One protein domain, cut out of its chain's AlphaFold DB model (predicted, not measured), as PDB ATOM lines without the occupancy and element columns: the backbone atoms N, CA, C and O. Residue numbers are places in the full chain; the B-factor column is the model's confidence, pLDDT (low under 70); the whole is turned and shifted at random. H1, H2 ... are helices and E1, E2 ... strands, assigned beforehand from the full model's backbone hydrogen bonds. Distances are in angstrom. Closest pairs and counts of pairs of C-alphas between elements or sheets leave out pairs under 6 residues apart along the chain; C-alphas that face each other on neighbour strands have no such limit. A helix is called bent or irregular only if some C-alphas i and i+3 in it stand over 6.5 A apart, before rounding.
ATOM      1  N   GLU A   2     169.441 164.281 154.249       82.50
ATOM      2  CA  GLU A   2     169.207 164.540 152.820       82.50
ATOM      3  C   GLU A   2     169.826 165.895 152.438       82.50
ATOM      4  O   GLU A   2     169.358 166.935 152.897       82.50
ATOM      5  N   GLN A   3     170.919 165.876 151.673       87.12
ATOM      6  CA  GLN A   3     171.686 167.055 151.258       87.12
ATOM      7  C   GLN A   3     172.444 166.750 149.953       87.12
ATOM      8  O   GLN A   3     172.709 165.580 149.667       87.12
ATOM      9  N   PHE A   4     172.850 167.776 149.199       86.31
ATOM     10  CA  PHE A   4     173.759 167.609 148.062       86.31
ATOM     11  C   PHE A   4     175.106 167.034 148.525       86.31
ATOM     12  O   PHE A   4     175.637 167.427 149.571       86.31
ATOM     13  N   SER A   5     175.680 166.143 147.712       87.69
ATOM     14  CA  SER A   5     176.993 165.529 147.956       87.69
ATOM     15  C   SER A   5     178.137 166.542 147.922       87.69
ATOM     16  O   SER A   5     179.115 166.388 148.651       87.69
ATOM     17  N   SER A   6     178.020 167.584 147.094       88.38
ATOM     18  CA  SER A   6     179.001 168.659 146.978       88.38
ATOM     19  C   SER A   6     178.339 170.023 147.180       88.38
ATOM     20  O   SER A   6     177.202 170.246 146.764       88.38
ATOM     21  N   TRP A   7     179.052 170.963 147.807       86.88
ATOM     22  CA  TRP A   7     178.554 172.338 147.954       86.88
ATOM     23  C   TRP A   7     178.466 173.065 146.603       86.88
ATOM     24  O   TRP A   7     177.565 173.874 146.410       86.88
ATOM     25  N   GLY A   8     179.319 172.706 145.638       85.75
ATOM     26  CA  GLY A   8     179.276 173.265 144.285       85.75
ATOM     27  C   GLY A   8     177.960 172.988 143.547       85.75
ATOM     28  O   GLY A   8     177.573 173.766 142.680       85.75
ATOM     29  N   ASP A   9     177.227 171.930 143.909       86.19
ATOM     30  CA  ASP A   9     175.884 171.690 143.369       86.19
ATOM     31  C   ASP A   9     174.836 172.626 143.978       86.19
ATOM     32  O   ASP A   9     173.956 173.105 143.267       86.19
ATOM     33  N   ALA A  10     174.966 172.945 145.267       86.69
ATOM     34  CA  ALA A  10     174.093 173.894 145.952       86.69
ATOM     35  C   ALA A  10     174.340 175.347 145.492       86.69
ATOM     36  O   ALA A  10     173.396 176.126 145.363       86.69
ATOM     37  N   GLU A  11     175.589 175.716 145.185       87.25
ATOM     38  CA  GLU A  11     175.960 177.065 144.719       87.25
ATOM     39  C   GLU A  11     175.324 177.453 143.375       87.25
ATOM     40  O   GLU A  11     175.142 178.639 143.093       87.25
ATOM     41  N   LYS A  12     174.915 176.474 142.562       86.19
ATOM     42  CA  LYS A  12     174.226 176.715 141.283       86.19
ATOM     43  C   LYS A  12     172.899 177.457 141.460       86.19
ATOM     44  O   LYS A  12     172.480 178.160 140.543       86.19
ATOM     45  N   TYR A  13     172.277 177.331 142.633       84.94
ATOM     46  CA  TYR A  13     170.988 177.940 142.964       84.94
ATOM     47  C   TYR A  13     171.105 179.357 143.549       84.94
ATOM     48  O   TYR A  13     170.101 179.939 143.954       84.94
ATOM     49  N   ILE A  14     172.307 179.943 143.596       88.06
ATOM     50  CA  ILE A  14     172.471 181.362 143.941       88.06
ATOM     51  C   ILE A  14     171.830 182.212 142.845       88.06
ATOM     52  O   ILE A  14     172.120 182.029 141.655       88.06
ATOM     53  N   LEU A  15     170.978 183.160 143.243       84.56
ATOM     54  CA  LEU A  15     170.302 184.034 142.293       84.56
ATOM     55  C   LEU A  15     171.332 184.882 141.529       84.56
ATOM     56  O   LEU A  15     172.294 185.360 142.139       84.56
ATOM     57  N   PRO A  16     171.132 185.111 140.217       80.75
ATOM     58  CA  PRO A  16     172.050 185.896 139.392       80.75
ATOM     59  C   PRO A  16     172.387 187.272 139.978       80.75
ATOM     60  O   PRO A  16     173.532 187.692 139.901       80.75
ATOM     61  N   GLU A  17     171.419 187.918 140.635       79.44
ATOM     62  CA  GLU A  17     171.565 189.228 141.290       79.44
ATOM     63  C   GLU A  17     172.620 189.255 142.408       79.44
ATOM     64  O   GLU A  17     173.127 190.320 142.752       79.44
ATOM     65  N   PHE A  18     172.955 188.097 142.986       76.81
ATOM     66  CA  PHE A  18     173.931 187.978 144.072       76.81
ATOM     67  C   PHE A  18     175.224 187.290 143.654       76.81
ATOM     68  O   PHE A  18     176.069 187.037 144.516       76.81
ATOM     69  N   LYS A  19     175.393 186.958 142.371       74.50
ATOM     70  CA  LYS A  19     176.687 186.504 141.873       74.50
ATOM     71  C   LYS A  19     177.571 187.739 141.721       74.50
ATOM     72  O   LYS A  19     177.243 188.649 140.970       74.50
ATOM     73  N   GLU A  20     178.652 187.795 142.488       69.25
ATOM     74  CA  GLU A  20     179.538 188.955 142.520       69.25
ATOM     75  C   GLU A  20     180.472 188.897 141.309       69.25
ATOM     76  O   GLU A  20     181.098 187.870 141.042       69.25
ATOM     77  N   GLU A  21     180.530 189.980 140.540       54.78
ATOM     78  CA  GLU A  21     181.510 190.168 139.472       54.78
ATOM     79  C   GLU A  21     182.911 190.131 140.095       54.78
ATOM     80  O   GLU A  21     183.253 190.984 140.915       54.78
ATOM     81  N   ALA A 131     180.468 183.099 143.279       75.12
ATOM     82  CA  ALA A 131     179.520 182.980 144.373       75.12
ATOM     83  C   ALA A 131     180.101 183.647 145.633       75.12
ATOM     84  O   ALA A 131     181.239 183.347 146.007       75.12
ATOM     85  N   PRO A 132     179.347 184.516 146.326       78.50
ATOM     86  CA  PRO A 132     179.834 185.133 147.549       78.50
ATOM     87  C   PRO A 132     180.113 184.052 148.601       78.50
ATOM     88  O   PRO A 132     179.331 183.113 148.775       78.50
ATOM     89  N   ALA A 133     181.225 184.189 149.326       84.69
ATOM     90  CA  ALA A 133     181.681 183.180 150.278       84.69
ATOM     91  C   ALA A 133     180.687 182.999 151.442       84.69
ATOM     92  O   ALA A 133     180.567 183.853 152.321       84.69
ATOM     93  N   VAL A 134     179.978 181.866 151.456       87.62
ATOM     94  CA  VAL A 134     178.990 181.539 152.498       87.62
ATOM     95  C   VAL A 134     179.695 181.109 153.793       87.62
ATOM     96  O   VAL A 134     180.608 180.279 153.737       87.62
ATOM     97  N   PRO A 135     179.267 181.583 154.978       91.06
ATOM     98  CA  PRO A 135     179.770 181.089 156.255       91.06
ATOM     99  C   PRO A 135     179.608 179.569 156.389       91.06
ATOM    100  O   PRO A 135     178.526 179.027 156.155       91.06
ATOM    101  N   ASN A 136     180.665 178.871 156.820       87.50
ATOM    102  CA  ASN A 136     180.684 177.401 156.901       87.50
ATOM    103  C   ASN A 136     179.572 176.819 157.790       87.50
ATOM    104  O   ASN A 136     179.075 175.731 157.509       87.50
ATOM    105  N   VAL A 137     179.149 177.561 158.818       88.94
ATOM    106  CA  VAL A 137     178.048 177.175 159.715       88.94
ATOM    107  C   VAL A 137     176.706 177.135 158.971       88.94
ATOM    108  O   VAL A 137     175.885 176.257 159.219       88.94
ATOM    109  N   LEU A 138     176.498 178.044 158.014       91.50
ATOM    110  CA  LEU A 138     175.256 178.144 157.244       91.50
ATOM    111  C   LEU A 138     175.230 177.204 156.038       91.50
ATOM    112  O   LEU A 138     174.149 176.799 155.617       91.50
ATOM    113  N   LYS A 139     176.396 176.816 155.505       91.19
ATOM    114  CA  LYS A 139     176.495 175.912 154.346       91.19
ATOM    115  C   LYS A 139     175.711 174.620 154.547       91.19
ATOM    116  O   LYS A 139     174.956 174.225 153.670       91.19
ATOM    117  N   GLN A 140     175.848 173.971 155.703       91.38
ATOM    118  CA  GLN A 140     175.158 172.703 155.967       91.38
ATOM    119  C   GLN A 140     173.633 172.875 155.990       91.38
ATOM    120  O   GLN A 140     172.913 172.103 155.358       91.38
ATOM    121  N   LEU A 141     173.146 173.925 156.661       91.44
ATOM    122  CA  LEU A 141     171.721 174.249 156.728       91.44
ATOM    123  C   LEU A 141     171.151 174.552 155.337       91.44
ATOM    124  O   LEU A 141     170.138 173.979 154.943       91.44
ATOM    125  N   LEU A 142     171.812 175.434 154.589       91.38
ATOM    126  CA  LEU A 142     171.373 175.845 153.257       91.38
ATOM    127  C   LEU A 142     171.419 174.681 152.269       91.38
ATOM    128  O   LEU A 142     170.492 174.535 151.484       91.38
ATOM    129  N   ASN A 143     172.433 173.814 152.355       91.75
ATOM    130  CA  ASN A 143     172.536 172.614 151.528       91.75
ATOM    131  C   ASN A 143     171.302 171.711 151.714       91.75
ATOM    132  O   ASN A 143     170.642 171.351 150.742       91.75
ATOM    133  N   ALA A 144     170.930 171.419 152.963       90.25
ATOM    134  CA  ALA A 144     169.757 170.598 153.258       90.25
ATOM    135  C   ALA A 144     168.439 171.244 152.782       90.25
ATOM    136  O   ALA A 144     167.557 170.560 152.259       90.25
ATOM    137  N   VAL A 145     168.289 172.564 152.941       90.25
ATOM    138  CA  VAL A 145     167.082 173.290 152.501       90.25
ATOM    139  C   VAL A 145     166.979 173.324 150.976       90.25
ATOM    140  O   VAL A 145     165.915 173.048 150.427       90.25
ATOM    141  N   LEU A 146     168.083 173.609 150.287       90.06
ATOM    142  CA  LEU A 146     168.146 173.614 148.827       90.06
ATOM    143  C   LEU A 146     167.891 172.229 148.246       90.06
ATOM    144  O   LEU A 146     167.176 172.104 147.256       90.06
ATOM    145  N   TRP A 147     168.416 171.185 148.888       89.38
ATOM    146  CA  TRP A 147     168.134 169.810 148.493       89.38
ATOM    147  C   TRP A 147     166.633 169.526 148.553       89.38
ATOM    148  O   TRP A 147     166.056 169.004 147.603       89.38
ATOM    149  N   ARG A 148     165.960 169.957 149.624       87.31
ATOM    150  CA  ARG A 148     164.504 169.806 149.741       87.31
ATOM    151  C   ARG A 148     163.716 170.581 148.693       87.31
ATOM    152  O   ARG A 148     162.672 170.105 148.261       87.31
ATOM    153  N   LEU A 149     164.195 171.761 148.311       85.69
ATOM    154  CA  LEU A 149     163.546 172.607 147.312       85.69
ATOM    155  C   LEU A 149     163.707 172.082 145.884       85.69
ATOM    156  O   LEU A 149     162.779 172.211 145.092       85.69
ATOM    157  N   HIS A 150     164.870 171.517 145.552       82.31
ATOM    158  CA  HIS A 150     165.241 171.252 144.159       82.31
ATOM    159  C   HIS A 150     165.424 169.774 143.808       82.31
ATOM    160  O   HIS A 150     165.305 169.423 142.637       82.31
ATOM    161  N   ALA A 151     165.721 168.911 144.781       76.19
ATOM    162  CA  ALA A 151     165.996 167.497 144.529       76.19
ATOM    163  C   ALA A 151     164.794 166.581 144.791       76.19
ATOM    164  O   ALA A 151     164.792 165.440 144.324       76.19
ATOM    165  N   LEU A 152     163.765 167.046 145.511       69.56
ATOM    166  CA  LEU A 152     162.524 166.285 145.613       69.56
ATOM    167  C   LEU A 152     161.732 166.432 144.305       69.56
ATOM    168  O   LEU A 152     161.478 167.562 143.882       69.56
ATOM    169  N   PRO A 153     161.299 165.321 143.678       59.41
ATOM    170  CA  PRO A 153     160.356 165.373 142.573       59.41
ATOM    171  C   PRO A 153     159.137 166.159 143.041       59.41
ATOM    172  O   PRO A 153     158.543 165.809 144.063       59.41
ATOM    173  N   ALA A 154     158.810 167.237 142.328       55.59
ATOM    174  CA  ALA A 154     157.659 168.070 142.623       55.59
ATOM    175  C   ALA A 154     156.425 167.170 142.746       55.59
ATOM    176  O   ALA A 154     155.889 166.682 141.750       55.59
ATOM    177  N   ILE A 155     155.978 166.918 143.979       52.62
ATOM    178  CA  ILE A 155     154.635 166.407 144.218       52.62
ATOM    179  C   ILE A 155     153.751 167.453 143.558       52.62
ATOM    180  O   ILE A 155     153.823 168.604 143.968       52.62
ATOM    181  N   SER A 156     153.044 167.051 142.499       46.75
ATOM    182  CA  SER A 156     152.183 167.808 141.578       46.75
ATOM    183  C   SER A 156     151.261 168.839 142.258       46.75
ATOM    184  O   SER A 156     150.035 168.739 142.243       46.75
ATOM    185  N   ALA A 157     151.856 169.849 142.863       45.53
ATOM    186  CA  ALA A 157     151.225 170.939 143.554       45.53
ATOM    187  C   ALA A 157     152.090 172.167 143.257       45.53
ATOM    188  O   ALA A 157     153.276 172.171 143.591       45.53
ATOM    189  N   PRO A 158     151.523 173.244 142.696       48.53
ATOM    190  CA  PRO A 158     152.217 174.522 142.505       48.53
ATOM    191  C   PRO A 158     152.569 175.230 143.839       48.53
ATOM    192  O   PRO A 158     152.790 176.434 143.868       48.53
ATOM    193  N   GLN A 159     152.589 174.491 144.956       50.03
ATOM    194  CA  GLN A 159     152.647 174.965 146.338       50.03
ATOM    195  C   GLN A 159     153.777 174.325 147.159       50.03
ATOM    196  O   GLN A 159     153.793 174.479 148.380       50.03
ATOM    197  N   SER A 160     154.742 173.623 146.553       53.81
ATOM    198  CA  SER A 160     155.947 173.168 147.268       53.81
ATOM    199  C   SER A 160     156.895 174.344 147.562       53.81
ATOM    200  O   SER A 160     158.072 174.332 147.210       53.81
ATOM    201  N   SER A 161     156.374 175.400 148.187       70.25
ATOM    202  CA  SER A 161     157.135 176.529 148.693       70.25
ATOM    203  C   SER A 161     157.712 176.138 150.052       70.25
ATOM    204  O   SER A 161     157.011 176.164 151.066       70.25
ATOM    205  N   CYS A 162     158.984 175.744 150.100       80.94
ATOM    206  CA  CYS A 162     159.670 175.615 151.381       80.94
ATOM    207  C   CYS A 162     159.887 177.017 151.961       80.94
ATOM    208  O   CYS A 162     160.440 177.894 151.294       80.94
ATOM    209  N   ILE A 163     159.450 177.227 153.203       89.31
ATOM    210  CA  ILE A 163     159.692 178.464 153.944       89.31
ATOM    211  C   ILE A 163     160.700 178.155 155.044       89.31
ATOM    212  O   ILE A 163     160.452 177.309 155.906       89.31
ATOM    213  N   LEU A 164     161.820 178.869 155.048       93.00
ATOM    214  CA  LEU A 164     162.766 178.830 156.152       93.00
ATOM    215  C   LEU A 164     162.263 179.739 157.278       93.00
ATOM    216  O   LEU A 164     162.028 180.931 157.077       93.00
ATOM    217  N   VAL A 165     162.119 179.188 158.482       94.75
ATOM    218  CA  VAL A 165     161.718 179.950 159.668       94.75
ATOM    219  C   VAL A 165     162.946 180.199 160.529       94.75
ATOM    220  O   VAL A 165     163.488 179.271 161.122       94.75
ATOM    221  N   THR A 166     163.397 181.448 160.604       95.00
ATOM    222  CA  THR A 166     164.556 181.821 161.425       95.00
ATOM    223  C   THR A 166     164.424 183.241 161.969       95.00
ATOM    224  O   THR A 166     163.858 184.130 161.330       95.00
ATOM    225  N   ASN A 167     164.958 183.452 163.172       95.00
ATOM    226  CA  ASN A 167     165.072 184.773 163.790       95.00
ATOM    227  C   ASN A 167     166.439 185.417 163.542       95.00
ATOM    228  O   ASN A 167     166.591 186.609 163.799       95.00
ATOM    229  N   ASP A 168     167.414 184.646 163.062       94.94
ATOM    230  CA  ASP A 168     168.759 185.139 162.800       94.94
ATOM    231  C   ASP A 168     168.824 185.894 161.466       94.94
ATOM    232  O   ASP A 168     168.405 185.389 160.420       94.94
ATOM    233  N   ARG A 169     169.370 187.113 161.510       93.19
ATOM    234  CA  ARG A 169     169.459 188.011 160.358       93.19
ATOM    235  C   ARG A 169     170.481 187.525 159.337       93.19
ATOM    236  O   ARG A 169     170.234 187.661 158.141       93.19
ATOM    237  N   GLU A 170     171.602 186.961 159.775       93.12
ATOM    238  CA  GLU A 170     172.637 186.487 158.850       93.12
ATOM    239  C   GLU A 170     172.118 185.313 158.022       93.12
ATOM    240  O   GLU A 170     172.198 185.330 156.791       93.12
ATOM    241  N   THR A 171     171.476 184.352 158.687       94.12
ATOM    242  CA  THR A 171     170.796 183.238 158.023       94.12
ATOM    243  C   THR A 171     169.714 183.722 157.051       94.12
ATOM    244  O   THR A 171     169.608 183.185 155.950       94.12
ATOM    245  N   GLN A 172     168.926 184.746 157.416       94.31
ATOM    246  CA  GLN A 172     167.900 185.324 156.534       94.31
ATOM    247  C   GLN A 172     168.499 185.889 155.248       94.31
ATOM    248  O   GLN A 172     168.034 185.550 154.162       94.31
ATOM    249  N   VAL A 173     169.530 186.731 155.370       92.94
ATOM    250  CA  VAL A 173     170.183 187.364 154.217       92.94
ATOM    251  C   VAL A 173     170.770 186.299 153.301       92.94
ATOM    252  O   VAL A 173     170.550 186.346 152.096       92.94
ATOM    253  N   TRP A 174     171.471 185.310 153.856       93.94
ATOM    254  CA  TRP A 174     172.048 184.241 153.049       93.94
ATOM    255  C   TRP A 174     170.989 183.395 152.355       93.94
ATOM    256  O   TRP A 174     171.097 183.185 151.155       93.94
ATOM    257  N   ALA A 175     169.942 182.968 153.056       93.00
ATOM    258  CA  ALA A 175     168.868 182.187 152.453       93.00
ATOM    259  C   ALA A 175     168.146 182.949 151.322       93.00
ATOM    260  O   ALA A 175     167.839 182.356 150.289       93.00
ATOM    261  N   GLN A 176     167.964 184.268 151.459       92.12
ATOM    262  CA  GLN A 176     167.410 185.109 150.392       92.12
ATOM    263  C   GLN A 176     168.284 185.121 149.132       92.12
ATOM    264  O   GLN A 176     167.740 185.094 148.031       92.12
ATOM    265  N   LYS A 177     169.620 185.077 149.265       91.06
ATOM    266  CA  LYS A 177     170.527 184.996 148.102       91.06
ATOM    267  C   LYS A 177     170.324 183.736 147.259       91.06
ATOM    268  O   LYS A 177     170.633 183.733 146.072       91.06
ATOM    269  N   PHE A 178     169.796 182.683 147.873       89.31
ATOM    270  CA  PHE A 178     169.467 181.409 147.238       89.31
ATOM    271  C   PHE A 178     167.992 181.312 146.803       89.31
ATOM    272  O   PHE A 178     167.521 180.233 146.459       89.31
ATOM    273  N   GLY A 179     167.226 182.408 146.865       88.06
ATOM    274  CA  GLY A 179     165.803 182.409 146.506       88.06
ATOM    275  C   GLY A 179     164.898 181.674 147.498       88.06
ATOM    276  O   GLY A 179     163.738 181.400 147.195       88.06
ATOM    277  N   ILE A 180     165.396 181.361 148.696       90.94
ATOM    278  CA  ILE A 180     164.609 180.703 149.738       90.94
ATOM    279  C   ILE A 180     163.708 181.747 150.398       90.94
ATOM    280  O   ILE A 180     164.167 182.799 150.849       90.94
ATOM    281  N   ILE A 181     162.414 181.442 150.513       91.38
ATOM    282  CA  ILE A 181     161.472 182.300 151.234       91.38
ATOM    283  C   ILE A 181     161.770 182.185 152.727       91.38
ATOM    284  O   ILE A 181     161.682 181.102 153.303       91.38
ATOM    285  N   VAL A 182     162.080 183.309 153.373       93.94
ATOM    286  CA  VAL A 182     162.372 183.346 154.810       93.94
ATOM    287  C   VAL A 182     161.294 184.114 155.561       93.94
ATOM    288  O   VAL A 182     160.871 185.192 155.137       93.94
ATOM    289  N   LYS A 183     160.851 183.571 156.696       94.25
ATOM    290  CA  LYS A 183     159.904 184.221 157.610       94.25
ATOM    291  C   LYS A 183     160.422 184.170 159.041       94.25
ATOM    292  O   LYS A 183     161.038 183.196 159.468       94.25
ATOM    293  N   ASN A 184     160.125 185.211 159.808       95.38
ATOM    294  CA  ASN A 184     160.319 185.189 161.256       95.38
ATOM    295  C   ASN A 184     159.196 184.369 161.925       95.38
ATOM    296  O   ASN A 184     158.067 184.336 161.427       95.38
ATOM    297  N   ILE A 185     159.465 183.763 163.087       93.88
ATOM    298  CA  ILE A 185     158.448 183.024 163.849       93.88
ATOM    299  C   ILE A 185     157.219 183.880 164.193       93.88
ATOM    300  O   ILE A 185     156.092 183.391 164.158       93.88
TER     301      ILE A 185
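What this domain is: This is residues 2 to 21 and 131 to 185 of the 360 residues of an uncharacterized protein of Trichophyton soudanense CBS 452.61 (UniProt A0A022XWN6). A small two-stranded sheet, E1 and E2, with helix H3 packed over one face of it makes one side of the domain; the longest helix, H2, runs through the middle, and short H1 packs on another side of H2. From the link between H2 and E1, residues 153 to 159 stick out as a free loop. The printed part has 75 residues with three named helices and two named strands, in the order H1, H2, E1, H3, E2; the sheet is parallel, and the class is mostly helix, though only 35 residues are in named elements. The whole is compact, with a radius of gyration of the C-alphas of 12.3 A and spans of 36 by 29 by 23 A.

Where its parts are: E1 is residues 163 to 165 and E2 residues 181 to 183, where C-alpha 183 is at (159.904, 184.221, 157.610). H3, residues 169 to 177, is 12.7 A long. H2, residues 136 to 150, is 20.9 A long and irregular, but only just: C-alphas 137 and 140 are 6.51 A apart. H1, residues 7 to 11, begins with C-alpha 7 at (178.554, 172.338, 147.954).

How they stand to each other: E1 and E2 are parallel neighbours at 32 degrees, with N 164 and O 181 within hydrogen-bond range at 2.8 A. E1, H3 and E2 form a strand-helix-strand unit, two parallel strands with a helix between, whose crossover is right-handed. The closest C-alphas of H3 and E2, those of Gln 172 and Val 182, are 6.1 A apart. H2 and H3 are close but not clearly touching, Leu 138 to Thr 171 being the closest C-alphas at 6.8 A, at a steep tilt of 43 degrees, the same way. H1 and H2 touch, with the C-alphas of Ala 10 and Asn 143 closest at 5.9 A. H1 and H3 are apart. Every O i to N i+4 pair is within range in H1 and H3, and 9 of 11 in H2.

The domain as a whole: The C-alphas farthest apart, those of Glu 21 and Ser 156, are 36.9 A apart. Residues 22 to 130 are cut out, with 8.9 A between C-alphas 21 and 131. The link from H2 to E1 is long, 12 residues. The mean pLDDT of the printed part is 83.3; residues 20 to 21 and 152 to 160 are under 70.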